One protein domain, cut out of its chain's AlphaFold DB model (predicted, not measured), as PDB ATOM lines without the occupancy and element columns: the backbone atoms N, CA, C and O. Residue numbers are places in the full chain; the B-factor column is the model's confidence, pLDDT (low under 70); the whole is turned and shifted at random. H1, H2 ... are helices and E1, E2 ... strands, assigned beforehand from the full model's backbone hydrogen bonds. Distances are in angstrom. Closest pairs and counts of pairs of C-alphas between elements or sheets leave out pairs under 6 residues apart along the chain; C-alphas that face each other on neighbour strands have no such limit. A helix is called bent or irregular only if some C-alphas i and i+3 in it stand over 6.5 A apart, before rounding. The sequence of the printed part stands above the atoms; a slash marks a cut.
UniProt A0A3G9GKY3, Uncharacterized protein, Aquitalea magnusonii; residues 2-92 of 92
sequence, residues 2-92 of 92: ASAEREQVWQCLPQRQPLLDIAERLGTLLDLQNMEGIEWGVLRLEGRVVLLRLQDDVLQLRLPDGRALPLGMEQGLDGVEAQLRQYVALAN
ATOM      1  N   ALA A   2     -19.441  57.220  39.613       57.22
ATOM      2  CA  ALA A   2     -19.301  55.759  39.465       57.22
ATOM      3  C   ALA A   2     -18.310  55.262  38.382       57.22
ATOM      4  O   ALA A   2     -17.823  54.136  38.462       57.22
ATOM      5  N   SER A   3     -18.016  56.068  37.356       53.47
ATOM      6  CA  SER A   3     -17.100  55.678  36.273       53.47
ATOM      7  C   SER A   3     -15.649  55.572  36.745       53.47
ATOM      8  O   SER A   3     -14.949  54.671  36.309       53.47
ATOM      9  N   ALA A   4     -15.219  56.446  37.662       60.03
ATOM     10  CA  ALA A   4     -13.847  56.463  38.166       60.03
ATOM     11  C   ALA A   4     -13.571  55.285  39.113       60.03
ATOM     12  O   ALA A   4     -12.542  54.635  38.986       60.03
ATOM     13  N   GLU A   5     -14.517  54.954  39.998       56.38
ATOM     14  CA  GLU A   5     -14.418  53.769  40.863       56.38
ATOM     15  C   GLU A   5     -14.422  52.474  40.050       56.38
ATOM     16  O   GLU A   5     -13.646  51.566  40.338       56.38
ATOM     17  N   ARG A   6     -15.243  52.396  38.990       57.94
ATOM     18  CA  ARG A   6     -15.165  51.283  38.038       57.94
ATOM     19  C   ARG A   6     -13.794  51.238  37.377       57.94
ATOM     20  O   ARG A   6     -13.133  50.220  37.495       57.94
ATOM     21  N   GLU A   7     -13.323  52.314  36.759       57.94
ATOM     22  CA  GLU A   7     -12.014  52.323  36.089       57.94
ATOM     23  C   GLU A   7     -10.878  51.876  37.030       57.94
ATOM     24  O   GLU A   7     -10.006  51.103  36.645       57.94
ATOM     25  N   GLN A   8     -10.930  52.293  38.295       59.31
ATOM     26  CA  GLN A   8      -9.940  51.952  39.314       59.31
ATOM     27  C   GLN A   8     -10.015  50.478  39.742       59.31
ATOM     28  O   GLN A   8      -8.986  49.816  39.871       59.31
ATOM     29  N   VAL A   9     -11.221  49.916  39.873       60.03
ATOM     30  CA  VAL A   9     -11.421  48.468  40.062       60.03
ATOM     31  C   VAL A   9     -10.883  47.681  38.863       60.03
ATOM     32  O   VAL A   9     -10.233  46.654  39.053       60.03
ATOM     33  N   TRP A  10     -11.098  48.175  37.640       55.34
ATOM     34  CA  TRP A  10     -10.611  47.553  36.405       55.34
ATOM     35  C   TRP A  10      -9.088  47.628  36.249       55.34
ATOM     36  O   TRP A  10      -8.490  46.704  35.708       55.34
ATOM     37  N   GLN A  11      -8.441  48.664  36.782       60.50
ATOM     38  CA  GLN A  11      -6.978  48.760  36.818       60.50
ATOM     39  C   GLN A  11      -6.337  47.855  37.882       60.50
ATOM     40  O   GLN A  11      -5.229  47.367  37.674       60.50
ATOM     41  N   CYS A  12      -7.023  47.589  39.000       61.84
ATOM     42  CA  CYS A  12      -6.537  46.679  40.046       61.84
ATOM     43  C   CYS A  12      -6.865  45.201  39.774       61.84
ATOM     44  O   CYS A  12      -6.210  44.317  40.323       61.84
ATOM     45  N   LEU A  13      -7.857  44.917  38.925       58.97
ATOM     46  CA  LEU A  13      -8.233  43.565  38.498       58.97
ATOM     47  C   LEU A  13      -7.049  42.704  38.019       58.97
ATOM     48  O   LEU A  13      -6.914  41.600  38.542       58.97
ATOM     49  N   PRO A  14      -6.142  43.172  37.135       65.94
ATOM     50  CA  PRO A  14      -4.988  42.368  36.727       65.94
ATOM     51  C   PRO A  14      -4.061  41.979  37.889       65.94
ATOM     52  O   PRO A  14      -3.473  40.906  37.853       65.94
ATOM     53  N   GLN A  15      -3.971  42.794  38.947       71.25
ATOM     54  CA  GLN A  15      -3.175  42.465  40.140       71.25
ATOM     55  C   GLN A  15      -3.886  41.456  41.055       71.25
ATOM     56  O   GLN A  15      -3.243  40.720  41.795       71.25
ATOM     57  N   ARG A  16      -5.221  41.407  41.006       80.69
ATOM     58  CA  ARG A  16      -6.056  40.495  41.805       80.69
ATOM     59  C   ARG A  16      -6.393  39.196  41.077       80.69
ATOM     60  O   ARG A  16      -6.888  38.272  41.720       80.69
ATOM     61  N   GLN A  17      -6.116  39.110  39.775       85.25
ATOM     62  CA  GLN A  17      -6.412  37.943  38.943       85.25
ATOM     63  C   GLN A  17      -5.878  36.635  39.552       85.25
ATOM     64  O   GLN A  17      -6.674  35.713  39.692       85.25
ATOM     65  N   PRO A  18      -4.628  36.556  40.056       86.06
ATOM     66  CA  PRO A  18      -4.138  35.312  40.648       86.06
ATOM     67  C   PRO A  18      -4.939  34.876  41.882       86.06
ATOM     68  O   PRO A  18      -5.177  33.690  42.079       86.06
ATOM     69  N   LEU A  19      -5.391  35.827  42.710       89.00
ATOM     70  CA  LEU A  19      -6.213  35.523  43.886       89.00
ATOM     71  C   LEU A  19      -7.605  35.021  43.488       89.00
ATOM     72  O   LEU A  19      -8.139  34.126  44.143       89.00
ATOM     73  N   LEU A  20      -8.179  35.584  42.420       89.31
ATOM     74  CA  LEU A  20      -9.451  35.132  41.855       89.31
ATOM     75  C   LEU A  20      -9.325  33.724  41.269       89.31
ATOM     76  O   LEU A  20     -10.150  32.875  41.591       89.31
ATOM     77  N   ASP A  21      -8.271  33.458  40.498       90.50
ATOM     78  CA  ASP A  21      -8.028  32.148  39.887       90.50
ATOM     79  C   ASP A  21      -7.859  31.055  40.956       90.50
ATOM     80  O   ASP A  21      -8.386  29.949  40.825       90.50
ATOM     81  N   ILE A  22      -7.163  31.367  42.057       90.06
ATOM     82  CA  ILE A  22      -7.029  30.462  43.207       90.06
ATOM     83  C   ILE A  22      -8.390  30.218  43.867       90.06
ATOM     84  O   ILE A  22      -8.727  29.074  44.174       90.06
ATOM     85  N   ALA A  23      -9.179  31.268  44.100       91.31
ATOM     86  CA  ALA A  23     -10.494  31.141  44.723       91.31
ATOM     87  C   ALA A  23     -11.449  30.292  43.869       91.31
ATOM     88  O   ALA A  23     -12.079  29.365  44.387       91.31
ATOM     89  N   GLU A  24     -11.490  30.553  42.560       91.31
ATOM     90  CA  GLU A  24     -12.254  29.776  41.585       91.31
ATOM     91  C   GLU A  24     -11.812  28.313  41.587       91.31
ATOM     92  O   GLU A  24     -12.647  27.413  41.709       91.31
ATOM     93  N   ARG A  25     -10.498  28.064  41.547       90.44
ATOM     94  CA  ARG A  25      -9.939  26.712  41.572       90.44
ATOM     95  C   ARG A  25     -10.330  25.936  42.829       90.44
ATOM     96  O   ARG A  25     -10.631  24.748  42.749       90.44
ATOM     97  N   LEU A  26     -10.349  26.603  43.979       89.25
ATOM     98  CA  LEU A  26     -10.747  26.012  45.257       89.25
ATOM     99  C   LEU A  26     -12.270  25.910  45.429       89.25
ATOM    100  O   LEU A  26     -12.728  25.353  46.430       89.25
ATOM    101  N   GLY A  27     -13.058  26.448  44.493       90.19
ATOM    102  CA  GLY A  27     -14.515  26.494  44.587       90.19
ATOM    103  C   GLY A  27     -15.010  27.348  45.756       90.19
ATOM    104  O   GLY A  27     -16.023  27.018  46.373       90.19
ATOM    105  N   THR A  28     -14.286  28.417  46.098       90.81
ATOM    106  CA  THR A  28     -14.598  29.306  47.226       90.81
ATOM    107  C   THR A  28     -14.732  30.755  46.764       90.81
ATOM    108  O   THR A  28     -14.294  31.126  45.677       90.81
ATOM    109  N   LEU A  29     -15.363  31.589  47.587       90.19
ATOM    110  CA  LEU A  29     -15.471  33.018  47.307       90.19
ATOM    111  C   LEU A  29     -14.212  33.741  47.788       90.19
ATOM    112  O   LEU A  29     -13.722  33.478  48.888       90.19
ATOM    113  N   LEU A  30     -13.723  34.664  46.960       91.25
ATOM    114  CA  LEU A  30     -12.696  35.622  47.349       91.25
ATOM    115  C   LEU A  30     -13.357  36.827  48.013       91.25
ATOM    116  O   LEU A  30     -14.014  37.626  47.344       91.25
ATOM    117  N   ASP A  31     -13.126  36.981  49.309       91.50
ATOM    118  CA  ASP A  31     -13.353  38.242  50.008       91.50
ATOM    119  C   ASP A  31     -12.055  39.065  50.007       91.50
ATOM    120  O   ASP A  31     -10.957  38.512  49.987       91.50
ATOM    121  N   LEU A  32     -12.154  40.393  50.043       89.50
ATOM    122  CA  LEU A  32     -10.995  41.283  50.166       89.50
ATOM    123  C   LEU A  32     -11.093  42.068  51.471       89.50
ATOM    124  O   LEU A  32     -12.120  42.682  51.759       89.50
ATOM    125  N   GLN A  33     -10.019  42.068  52.255       89.44
ATOM    126  CA  GLN A  33      -9.925  42.830  53.497       89.44
ATOM    127  C   GLN A  33      -8.633  43.633  53.540       89.44
ATOM    128  O   GLN A  33      -7.563  43.127  53.221       89.44
ATOM    129  N   ASN A  34      -8.725  44.889  53.975       87.00
ATOM    130  CA  ASN A  34      -7.547  45.693  54.266       87.00
ATOM    131  C   ASN A  34      -7.203  45.564  55.756       87.00
ATOM    132  O   ASN A  34      -8.009  45.925  56.613       87.00
ATOM    133  N   MET A  35      -6.020  45.036  56.057       86.62
ATOM    134  CA  MET A  35      -5.495  44.878  57.409       86.62
ATOM    135  C   MET A  35      -4.165  45.620  57.502       86.62
ATOM    136  O   MET A  35      -3.232  45.297  56.773       86.62
ATOM    137  N   GLU A  36      -4.073  46.610  58.392       85.38
ATOM    138  CA  GLU A  36      -2.837  47.382  58.622       85.38
ATOM    139  C   GLU A  36      -2.291  48.063  57.346       85.38
ATOM    140  O   GLU A  36      -1.086  48.210  57.165       85.38
ATOM    141  N   GLY A  37      -3.182  48.477  56.435       84.19
ATOM    142  CA  GLY A  37      -2.810  49.094  55.159       84.19
ATOM    143  C   GLY A  37      -2.458  48.092  54.056       84.19
ATOM    144  O   GLY A  37      -2.120  48.504  52.948       84.19
ATOM    145  N   ILE A  38      -2.558  46.791  54.331       84.75
ATOM    146  CA  ILE A  38      -2.260  45.709  53.396       84.75
ATOM    147  C   ILE A  38      -3.566  45.051  52.951       84.75
ATOM    148  O   ILE A  38      -4.384  44.662  53.781       84.75
ATOM    149  N   GLU A  39      -3.756  44.894  51.642       87.00
ATOM    150  CA  GLU A  39      -4.882  44.134  51.092       87.00
ATOM    151  C   GLU A  39      -4.606  42.626  51.163       87.00
ATOM    152  O   GLU A  39      -3.571  42.145  50.699       87.00
ATOM    153  N   TRP A  40      -5.554  41.892  51.739       90.75
ATOM    154  CA  TRP A  40      -5.560  40.441  51.849       90.75
ATOM    155  C   TRP A  40      -6.791  39.872  51.146       90.75
ATOM    156  O   TRP A  40      -7.916  40.318  51.374       90.75
ATOM    157  N   GLY A  41      -6.575  38.846  50.329       92.31
ATOM    158  CA  GLY A  41      -7.603  37.927  49.872       92.31
ATOM    159  C   GLY A  41      -7.960  36.946  50.978       92.31
ATOM    160  O   GLY A  41      -7.111  36.213  51.470       92.31
ATOM    161  N   VAL A  42      -9.213  36.927  51.392       92.56
ATOM    162  CA  VAL A  42      -9.718  36.037  52.431       92.56
ATOM    163  C   VAL A  42     -10.441  34.889  51.748       92.56
ATOM    164  O   VAL A  42     -11.428  35.107  51.049       92.56
ATOM    165  N   LEU A  43      -9.950  33.669  51.958       91.38
ATOM    166  CA  LEU A  43     -10.557  32.450  51.429       91.38
ATOM    167  C   LEU A  43     -11.026  31.555  52.569       91.38
ATOM    168  O   LEU A  43     -10.403  31.487  53.632       91.38
ATOM    169  N   ARG A  44     -12.114  30.821  52.330       89.31
ATOM    170  CA  ARG A  44     -12.564  29.750  53.224       89.31
ATOM    171  C   ARG A  44     -12.260  28.401  52.597       89.31
ATOM    172  O   ARG A  44     -12.856  28.058  51.578       89.31
ATOM    173  N   LEU A  45     -11.370  27.643  53.229       86.94
ATOM    174  CA  LEU A  45     -10.988  26.293  52.823       86.94
ATOM    175  C   LEU A  45     -11.263  25.333  53.981       86.94
ATOM    176  O   LEU A  45     -10.755  25.531  55.081       86.94
ATOM    177  N   GLU A  46     -12.106  24.322  53.754       85.81
ATOM    178  CA  GLU A  46     -12.412  23.271  54.745       85.81
ATOM    179  C   GLU A  46     -12.871  23.826  56.113       85.81
ATOM    180  O   GLU A  46     -12.523  23.321  57.177       85.81
ATOM    181  N   GLY A  47     -13.648  24.917  56.089       84.69
ATOM    182  CA  GLY A  47     -14.143  25.597  57.293       84.69
ATOM    183  C   GLY A  47     -13.127  26.517  57.978       84.69
ATOM    184  O   GLY A  47     -13.473  27.163  58.968       84.69
ATOM    185  N   ARG A  48     -11.904  26.632  57.453       85.38
ATOM    186  CA  ARG A  48     -10.861  27.528  57.962       85.38
ATOM    187  C   ARG A  48     -10.736  28.767  57.094       85.38
ATOM    188  O   ARG A  48     -10.858  28.704  55.874       85.38
ATOM    189  N   VAL A  49     -10.472  29.892  57.744       88.81
ATOM    190  CA  VAL A  49     -10.143  31.143  57.063       88.81
ATOM    191  C   VAL A  49      -8.645  31.164  56.808       88.81
ATOM    192  O   VAL A  49      -7.858  31.000  57.738       88.81
ATOM    193  N   VAL A  50      -8.259  31.376  55.559       89.81
ATOM    194  CA  VAL A  50      -6.875  31.632  55.171       89.81
ATOM    195  C   VAL A  50      -6.785  32.993  54.507       89.81
ATOM    196  O   VAL A  50      -7.688  33.406  53.779       89.81
ATOM    197  N   LEU A  51      -5.701  33.700  54.793       92.38
ATOM    198  CA  LEU A  51      -5.438  35.018  54.238       92.38
ATOM    199  C   LEU A  51      -4.333  34.879  53.198       92.38
ATOM    200  O   LEU A  51      -3.271  34.338  53.484       92.38
ATOM    201  N   LEU A  52      -4.578  35.365  51.996       92.31
ATOM    202  CA  LEU A  52      -3.634  35.400  50.897       92.31
ATOM    203  C   LEU A  52      -3.265  36.837  50.585       92.31
ATOM    204  O   LEU A  52      -4.120  37.715  50.563       92.31
ATOM    205  N   ARG A  53      -2.001  37.082  50.291       90.31
ATOM    206  CA  ARG A  53      -1.535  38.369  49.789       90.31
ATOM    207  C   ARG A  53      -0.642  38.128  48.595       90.31
ATOM    208  O   ARG A  53       0.259  37.301  48.674       90.31
ATOM    209  N   LEU A  54      -0.863  38.883  47.528       86.38
ATOM    210  CA  LEU A  54       0.073  38.964  46.417       86.38
ATOM    211  C   LEU A  54       0.915  40.232  46.578       86.38
ATOM    212  O   LEU A  54       0.368  41.332  46.678       86.38
ATOM    213  N   GLN A  55       2.233  40.083  46.641       81.81
ATOM    214  CA  GLN A  55       3.170  41.202  46.660       81.81
ATOM    215  C   GLN A  55       4.386  40.859  45.801       81.81
ATOM    216  O   GLN A  55       5.023  39.844  46.055       81.81
ATOM    217  N   ASP A  56       4.725  41.718  44.834       78.81
ATOM    218  CA  ASP A  56       5.918  41.565  43.983       78.81
ATOM    219  C   ASP A  56       6.018  40.153  43.356       78.81
ATOM    220  O   ASP A  56       7.058  39.504  43.419       78.81
ATOM    221  N   ASP A  57       4.892  39.649  42.829       75.12
ATOM    222  CA  ASP A  57       4.709  38.287  42.283       75.12
ATOM    223  C   ASP A  57       4.912  37.128  43.278       75.12
ATOM    224  O   ASP A  57       4.834  35.952  42.916       75.12
ATOM    225  N   VAL A  58       5.098  37.435  44.560       82.88
ATOM    226  CA  VAL A  58       5.158  36.457  45.644       82.88
ATOM    227  C   VAL A  58       3.788  36.342  46.295       82.88
ATOM    228  O   VAL A  58       3.250  37.301  46.857       82.88
ATOM    229  N   LEU A  59       3.227  35.135  46.252       89.06
ATOM    230  CA  LEU A  59       2.024  34.804  46.997       89.06
ATOM    231  C   LEU A  59       2.408  34.428  48.431       89.06
ATOM    232  O   LEU A  59       3.247  33.561  48.666       89.06
ATOM    233  N   GLN A  60       1.791  35.081  49.406       91.50
ATOM    234  CA  GLN A  60       1.979  34.812  50.825       91.50
ATOM    235  C   GLN A  60       0.673  34.317  51.428       91.50
ATOM    236  O   GLN A  60      -0.370  34.949  51.280       91.50
ATOM    237  N   LEU A  61       0.750  33.207  52.149       91.50
ATOM    238  CA  LEU A  61      -0.307  32.689  52.998       91.50
ATOM    239  C   LEU A  61      -0.089  33.173  54.425       91.50
ATOM    240  O   LEU A  61       0.990  32.999  54.977       91.50
ATOM    241  N   ARG A  62      -1.128  33.694  55.064       90.12
ATOM    242  CA  ARG A  62      -1.183  33.900  56.506       90.12
ATOM    243  C   ARG A  62      -2.236  32.976  57.111       90.12
ATOM    244  O   ARG A  62      -3.405  32.988  56.721       90.12
ATOM    245  N   LEU A  63      -1.788  32.159  58.056       84.25
ATOM    246  CA  LEU A  63      -2.617  31.228  58.811       84.25
ATOM    247  C   LEU A  63      -3.308  31.935  59.995       84.25
ATOM    248  O   LEU A  63      -2.832  32.982  60.448       84.25
ATOM    249  N   PRO A  64      -4.402  31.364  60.543       78.19
ATOM    250  CA  PRO A  64      -5.093  31.908  61.719       78.19
ATOM    251  C   PRO A  64      -4.211  32.073  62.961       78.19
ATOM    252  O   PRO A  64      -4.482  32.928  63.798       78.19
ATOM    253  N   ASP A  65      -3.152  31.271  63.079       80.19
ATOM    254  CA  ASP A  65      -2.169  31.337  64.168       80.19
ATOM    255  C   ASP A  65      -1.155  32.490  64.015       80.19
ATOM    256  O   ASP A  65      -0.287  32.679  64.867       80.19
ATOM    257  N   GLY A  66      -1.263  33.273  62.938       80.69
ATOM    258  CA  GLY A  66      -0.413  34.422  62.653       80.69
ATOM    259  C   GLY A  66       0.850  34.102  61.857       80.69
ATOM    260  O   GLY A  66       1.552  35.040  61.474       80.69
ATOM    261  N   ARG A  67       1.143  32.830  61.555       84.56
ATOM    262  CA  ARG A  67       2.292  32.468  60.713       84.56
ATOM    263  C   ARG A  67       2.065  32.913  59.273       84.56
ATOM    264  O   ARG A  67       0.995  32.683  58.713       84.56
ATOM    265  N   ALA A  68       3.097  33.505  58.677       86.31
ATOM    266  CA  ALA A  68       3.155  33.802  57.252       86.31
ATOM    267  C   ALA A  68       4.069  32.790  56.550       86.31
ATOM    268  O   ALA A  68       5.192  32.552  56.997       86.31
ATOM    269  N   LEU A  69       3.584  32.189  55.472       87.62
ATOM    270  CA  LEU A  69       4.260  31.156  54.699       87.62
ATOM    271  C   LEU A  69       4.251  31.568  53.224       87.62
ATOM    272  O   LEU A  69       3.201  31.966  52.717       87.62
ATOM    273  N   PRO A  70       5.391  31.513  52.519       88.25
ATOM    274  CA  PRO A  70       5.400  31.739  51.082       88.25
ATOM    275  C   PRO A  70       4.666  30.594  50.373       88.25
ATOM    276  O   PRO A  70       4.784  29.437  50.774       88.25
ATOM    277  N   LEU A  71       3.929  30.919  49.316       86.94
ATOM    278  CA  LEU A  71       3.333  29.958  48.397       86.94
ATOM    279  C   LEU A  71       4.069  30.028  47.063       86.94
ATOM    280  O   LEU A  71       4.103  31.072  46.408       86.94
ATOM    281  N   GLY A  72       4.655  28.901  46.665       83.94
ATOM    282  CA  GLY A  72       5.314  28.778  45.373       83.94
ATOM    283  C   GLY A  72       4.279  28.744  44.252       83.94
ATOM    284  O   GLY A  72       3.463  27.822  44.199       83.94
ATOM    285  N   MET A  73       4.325  29.727  43.350       81.38
ATOM    286  CA  MET A  73       3.509  29.775  42.125       81.38
ATOM    287  C   MET A  73       4.154  28.996  40.961       81.38
ATOM    288  O   MET A  73       3.556  28.853  39.898       81.38
ATOM    289  N   GLU A  74       5.369  28.471  41.148       83.19
ATOM    290  CA  GLU A  74       6.168  27.783  40.120       83.19
ATOM    291  C   GLU A  74       5.512  26.517  39.549       83.19
ATOM    292  O   GLU A  74       5.758  26.146  38.405       83.19
ATOM    293  N   GLN A  75       4.644  25.874  40.332       80.50
ATOM    294  CA  GLN A  75       3.882  24.686  39.935       80.50
ATOM    295  C   GLN A  75       2.479  25.033  39.405       80.50
ATOM    296  O   GLN A  75       1.642  24.148  39.232       80.50
ATOM    297  N   GLY A  76       2.202  26.318  39.166       85.25
ATOM    298  CA  GLY A  76       0.879  26.797  38.783       85.25
ATOM    299  C   GLY A  76      -0.167  26.618  39.888       85.25
ATOM    300  O   GLY A  76       0.149  26.354  41.051       85.25
ATOM    301  N   LEU A  77      -1.442  26.764  39.517       86.62
ATOM    302  CA  LEU A  77      -2.563  26.755  40.464       86.62
ATOM    303  C   LEU A  77      -2.754  25.404  41.169       86.62
ATOM    304  O   LEU A  77      -3.127  25.390  42.339       86.62
ATOM    305  N   ASP A  78      -2.455  24.281  40.506       88.44
ATOM    306  CA  ASP A  78      -2.530  22.950  41.124       88.44
ATOM    307  C   ASP A  78      -1.544  22.812  42.295       88.44
ATOM    308  O   ASP A  78      -1.891  22.298  43.360       88.44
ATOM    309  N   GLY A  79      -0.318  23.322  42.131       89.25
ATOM    310  CA  GLY A  79       0.677  23.318  43.199       89.25
ATOM    311  C   GLY A  79       0.327  24.265  44.347       89.25
ATOM    312  O   GLY A  79       0.604  23.952  45.506       89.25
ATOM    313  N   VAL A  80      -0.311  25.400  44.051       89.62
ATOM    314  CA  VAL A  80      -0.816  26.331  45.073       89.62
ATOM    315  C   VAL A  80      -1.941  25.688  45.881       89.62
ATOM    316  O   VAL A  80      -1.911  25.729  47.110       89.62
ATOM    317  N   GLU A  81      -2.904  25.044  45.215       90.56
ATOM    318  CA  GLU A  81      -3.976  24.294  45.872       90.56
ATOM    319  C   GLU A  81      -3.408  23.204  46.795       90.56
ATOM    320  O   GLU A  81      -3.816  23.102  47.956       90.56
ATOM    321  N   ALA A  82      -2.440  22.420  46.313       90.19
ATOM    322  CA  ALA A  82      -1.807  21.368  47.105       90.19
ATOM    323  C   ALA A  82      -1.112  21.924  48.362       90.19
ATOM    324  O   ALA A  82      -1.323  21.405  49.462       90.19
ATOM    325  N   GLN A  83      -0.343  23.011  48.224       90.88
ATOM    326  CA  GLN A  83       0.312  23.686  49.351       90.88
ATOM    327  C   GLN A  83      -0.707  24.240  50.355       90.88
ATOM    328  O   GLN A  83      -0.552  24.051  51.560       90.88
ATOM    329  N   LEU A  84      -1.783  24.876  49.880       89.56
ATOM    330  CA  LEU A  84      -2.844  25.405  50.738       89.56
ATOM    331  C   LEU A  84      -3.508  24.313  51.575       89.56
ATOM    332  O   LEU A  84      -3.639  24.469  52.790       89.56
ATOM    333  N   ARG A  85      -3.873  23.189  50.948       88.62
ATOM    334  CA  ARG A  85      -4.445  22.030  51.649       88.62
ATOM    335  C   ARG A  85      -3.465  21.451  52.666       88.62
ATOM    336  O   ARG A  85      -3.856  21.156  53.794       88.62
ATOM    337  N   GLN A  86      -2.184  21.352  52.311       88.50
ATOM    338  CA  GLN A  86      -1.144  20.895  53.231       88.50
ATOM    339  C   GLN A  86      -1.023  21.818  54.453       88.50
ATOM    340  O   GLN A  86      -0.982  21.336  55.583       88.50
ATOM    341  N   TYR A  87      -0.995  23.137  54.261       85.44
ATOM    342  CA  TYR A  87      -0.883  24.081  55.371       85.44
ATOM    343  C   TYR A  87      -2.125  24.108  56.256       85.44
ATOM    344  O   TYR A  87      -1.999  24.158  57.480       85.44
ATOM    345  N   VAL A  88      -3.314  24.008  55.661       82.25
ATOM    346  CA  VAL A  88      -4.562  23.868  56.414       82.25
ATOM    347  C   VAL A  88      -4.550  22.594  57.257       82.25
ATOM    348  O   VAL A  88      -4.900  22.671  58.434       82.25
ATOM    349  N   ALA A  89      -4.071  21.469  56.723       83.88
ATOM    350  CA  ALA A  89      -3.936  20.222  57.475       83.88
ATOM    351  C   ALA A  89      -2.887  20.296  58.606       83.88
ATOM    352  O   ALA A  89      -3.071  19.683  59.658       83.88
ATOM    353  N   LEU A  90      -1.797  21.046  58.408       80.00
ATOM    354  CA  LEU A  90      -0.716  21.215  59.392       80.00
ATOM    355  C   LEU A  90      -1.034  22.227  60.500       80.00
ATOM    356  O   LEU A  90      -0.405  22.185  61.552       80.00
ATOM    357  N   ALA A  91      -1.985  23.133  60.287       70.12
ATOM    358  CA  ALA A  91      -2.447  24.084  61.300       70.12
ATOM    359  C   ALA A  91      -3.411  23.443  62.329       70.12
ATOM    360  O   ALA A  91      -4.323  24.113  62.811       70.12
ATOM    361  N   ASN A  92      -3.288  22.132  62.582       56.47
ATOM    362  CA  ASN A  92      -4.025  21.384  63.613       56.47
ATOM    363  C   ASN A  92      -3.457  21.628  65.012       56.47
ATOM    364  O   ASN A  92      -2.214  21.675  65.139       56.47
TER     365      ASN A  92
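Overview. This is residues 2 to 92 of the 92 residues of an uncharacterized protein of Aquitalea magnusonii (UniProt A0A3G9GKY3). A strongly twisted sheet of five strands, E1 to E5, is covered on one face by the short helix arm H1b and the helix H2, two layers in all, while the other arm, H1a, sticks out from this body as a long tail with its residues 2 to 14. The strands form a meander, each the antiparallel neighbour of the one before, in the order E1 E2 E3 E4 E5. The printed part has 91 residues with two named helices and five named strands, in the order H1 E1 E2 E3 E4 E5 H2, and its class is mixed, helices and strands. It is compact, with a radius of gyration of the C-alphas of 13.4 A, yet elongated, spanning 45 by 28 by 24 A.

Arrangement. E2, residues 38 to 45, and E3, residues 48 to 55, are inner strands and form a hairpin, with N 43 and O 50 2.9 A apart. The edge strand E1, residues 31 to 35, forms a hairpin with E2, with N 33 and O 40 at 2.9 A. E4, residues 58 to 62, forms a hairpin with E3, with N 53 and O 60 at 2.9 A. E5, residues 68 to 71, is the other edge strand and forms a hairpin with E4, with N 61 and O 69 at 2.8 A. H1, residues 2 to 25, was assigned as one helix by its hydrogen bonds but is bent: C-alphas 15 and 18 are 7.2 A apart. Its arms H1a, residues 2 to 15, and H1b, residues 18 to 25, are about perpendicular, at 80 degrees. H1b is on the sheet at a height over the sheet of 8.8 A, and it runs along the strands, at 10 degrees to E2 on the local plane. The closest C-alphas of H1b and E2 are those of Leu 19 and Gly 41, 6.6 A apart. H2, residues 76 to 90, is on the sheet at a height over the sheet of 5.8 A, slantwise to the strands, at 50 degrees to E3 on the local plane. With its residues 77 to 81 alone H2 touches H1b, about perpendicular at 76 degrees; their closest C-alphas are those of Ile 22 and Leu 77, 6.4 A apart. H1a is not on the sheet and is apart from H2. Every O i to N i+4 pair is within hydrogen-bond range in H1b and H2, and 8 of 10 are in H1a.

Along the chain. H1a begins at C-alpha 2, (-19.301, 55.759, 39.465), and is 20.9 A long; it is irregular, with C-alphas 11 and 14 6.7 A apart. E2 is 21.3 A long and E3 22.6 A. H2 measures 21.4 A and ends at C-alpha 90, (-0.716, 21.215, 59.392).

Size, cuts and confidence. The two C-alphas farthest apart are those of Ser 3 and Asn 92, at 45.8 A. Without residues 2 to 14 the body spans 29 by 26 by 21 A. The printed part has no cut, and its six links are tight. The mean pLDDT of the printed part is 82.4, and residues 2 to 14 and 92 are under 70.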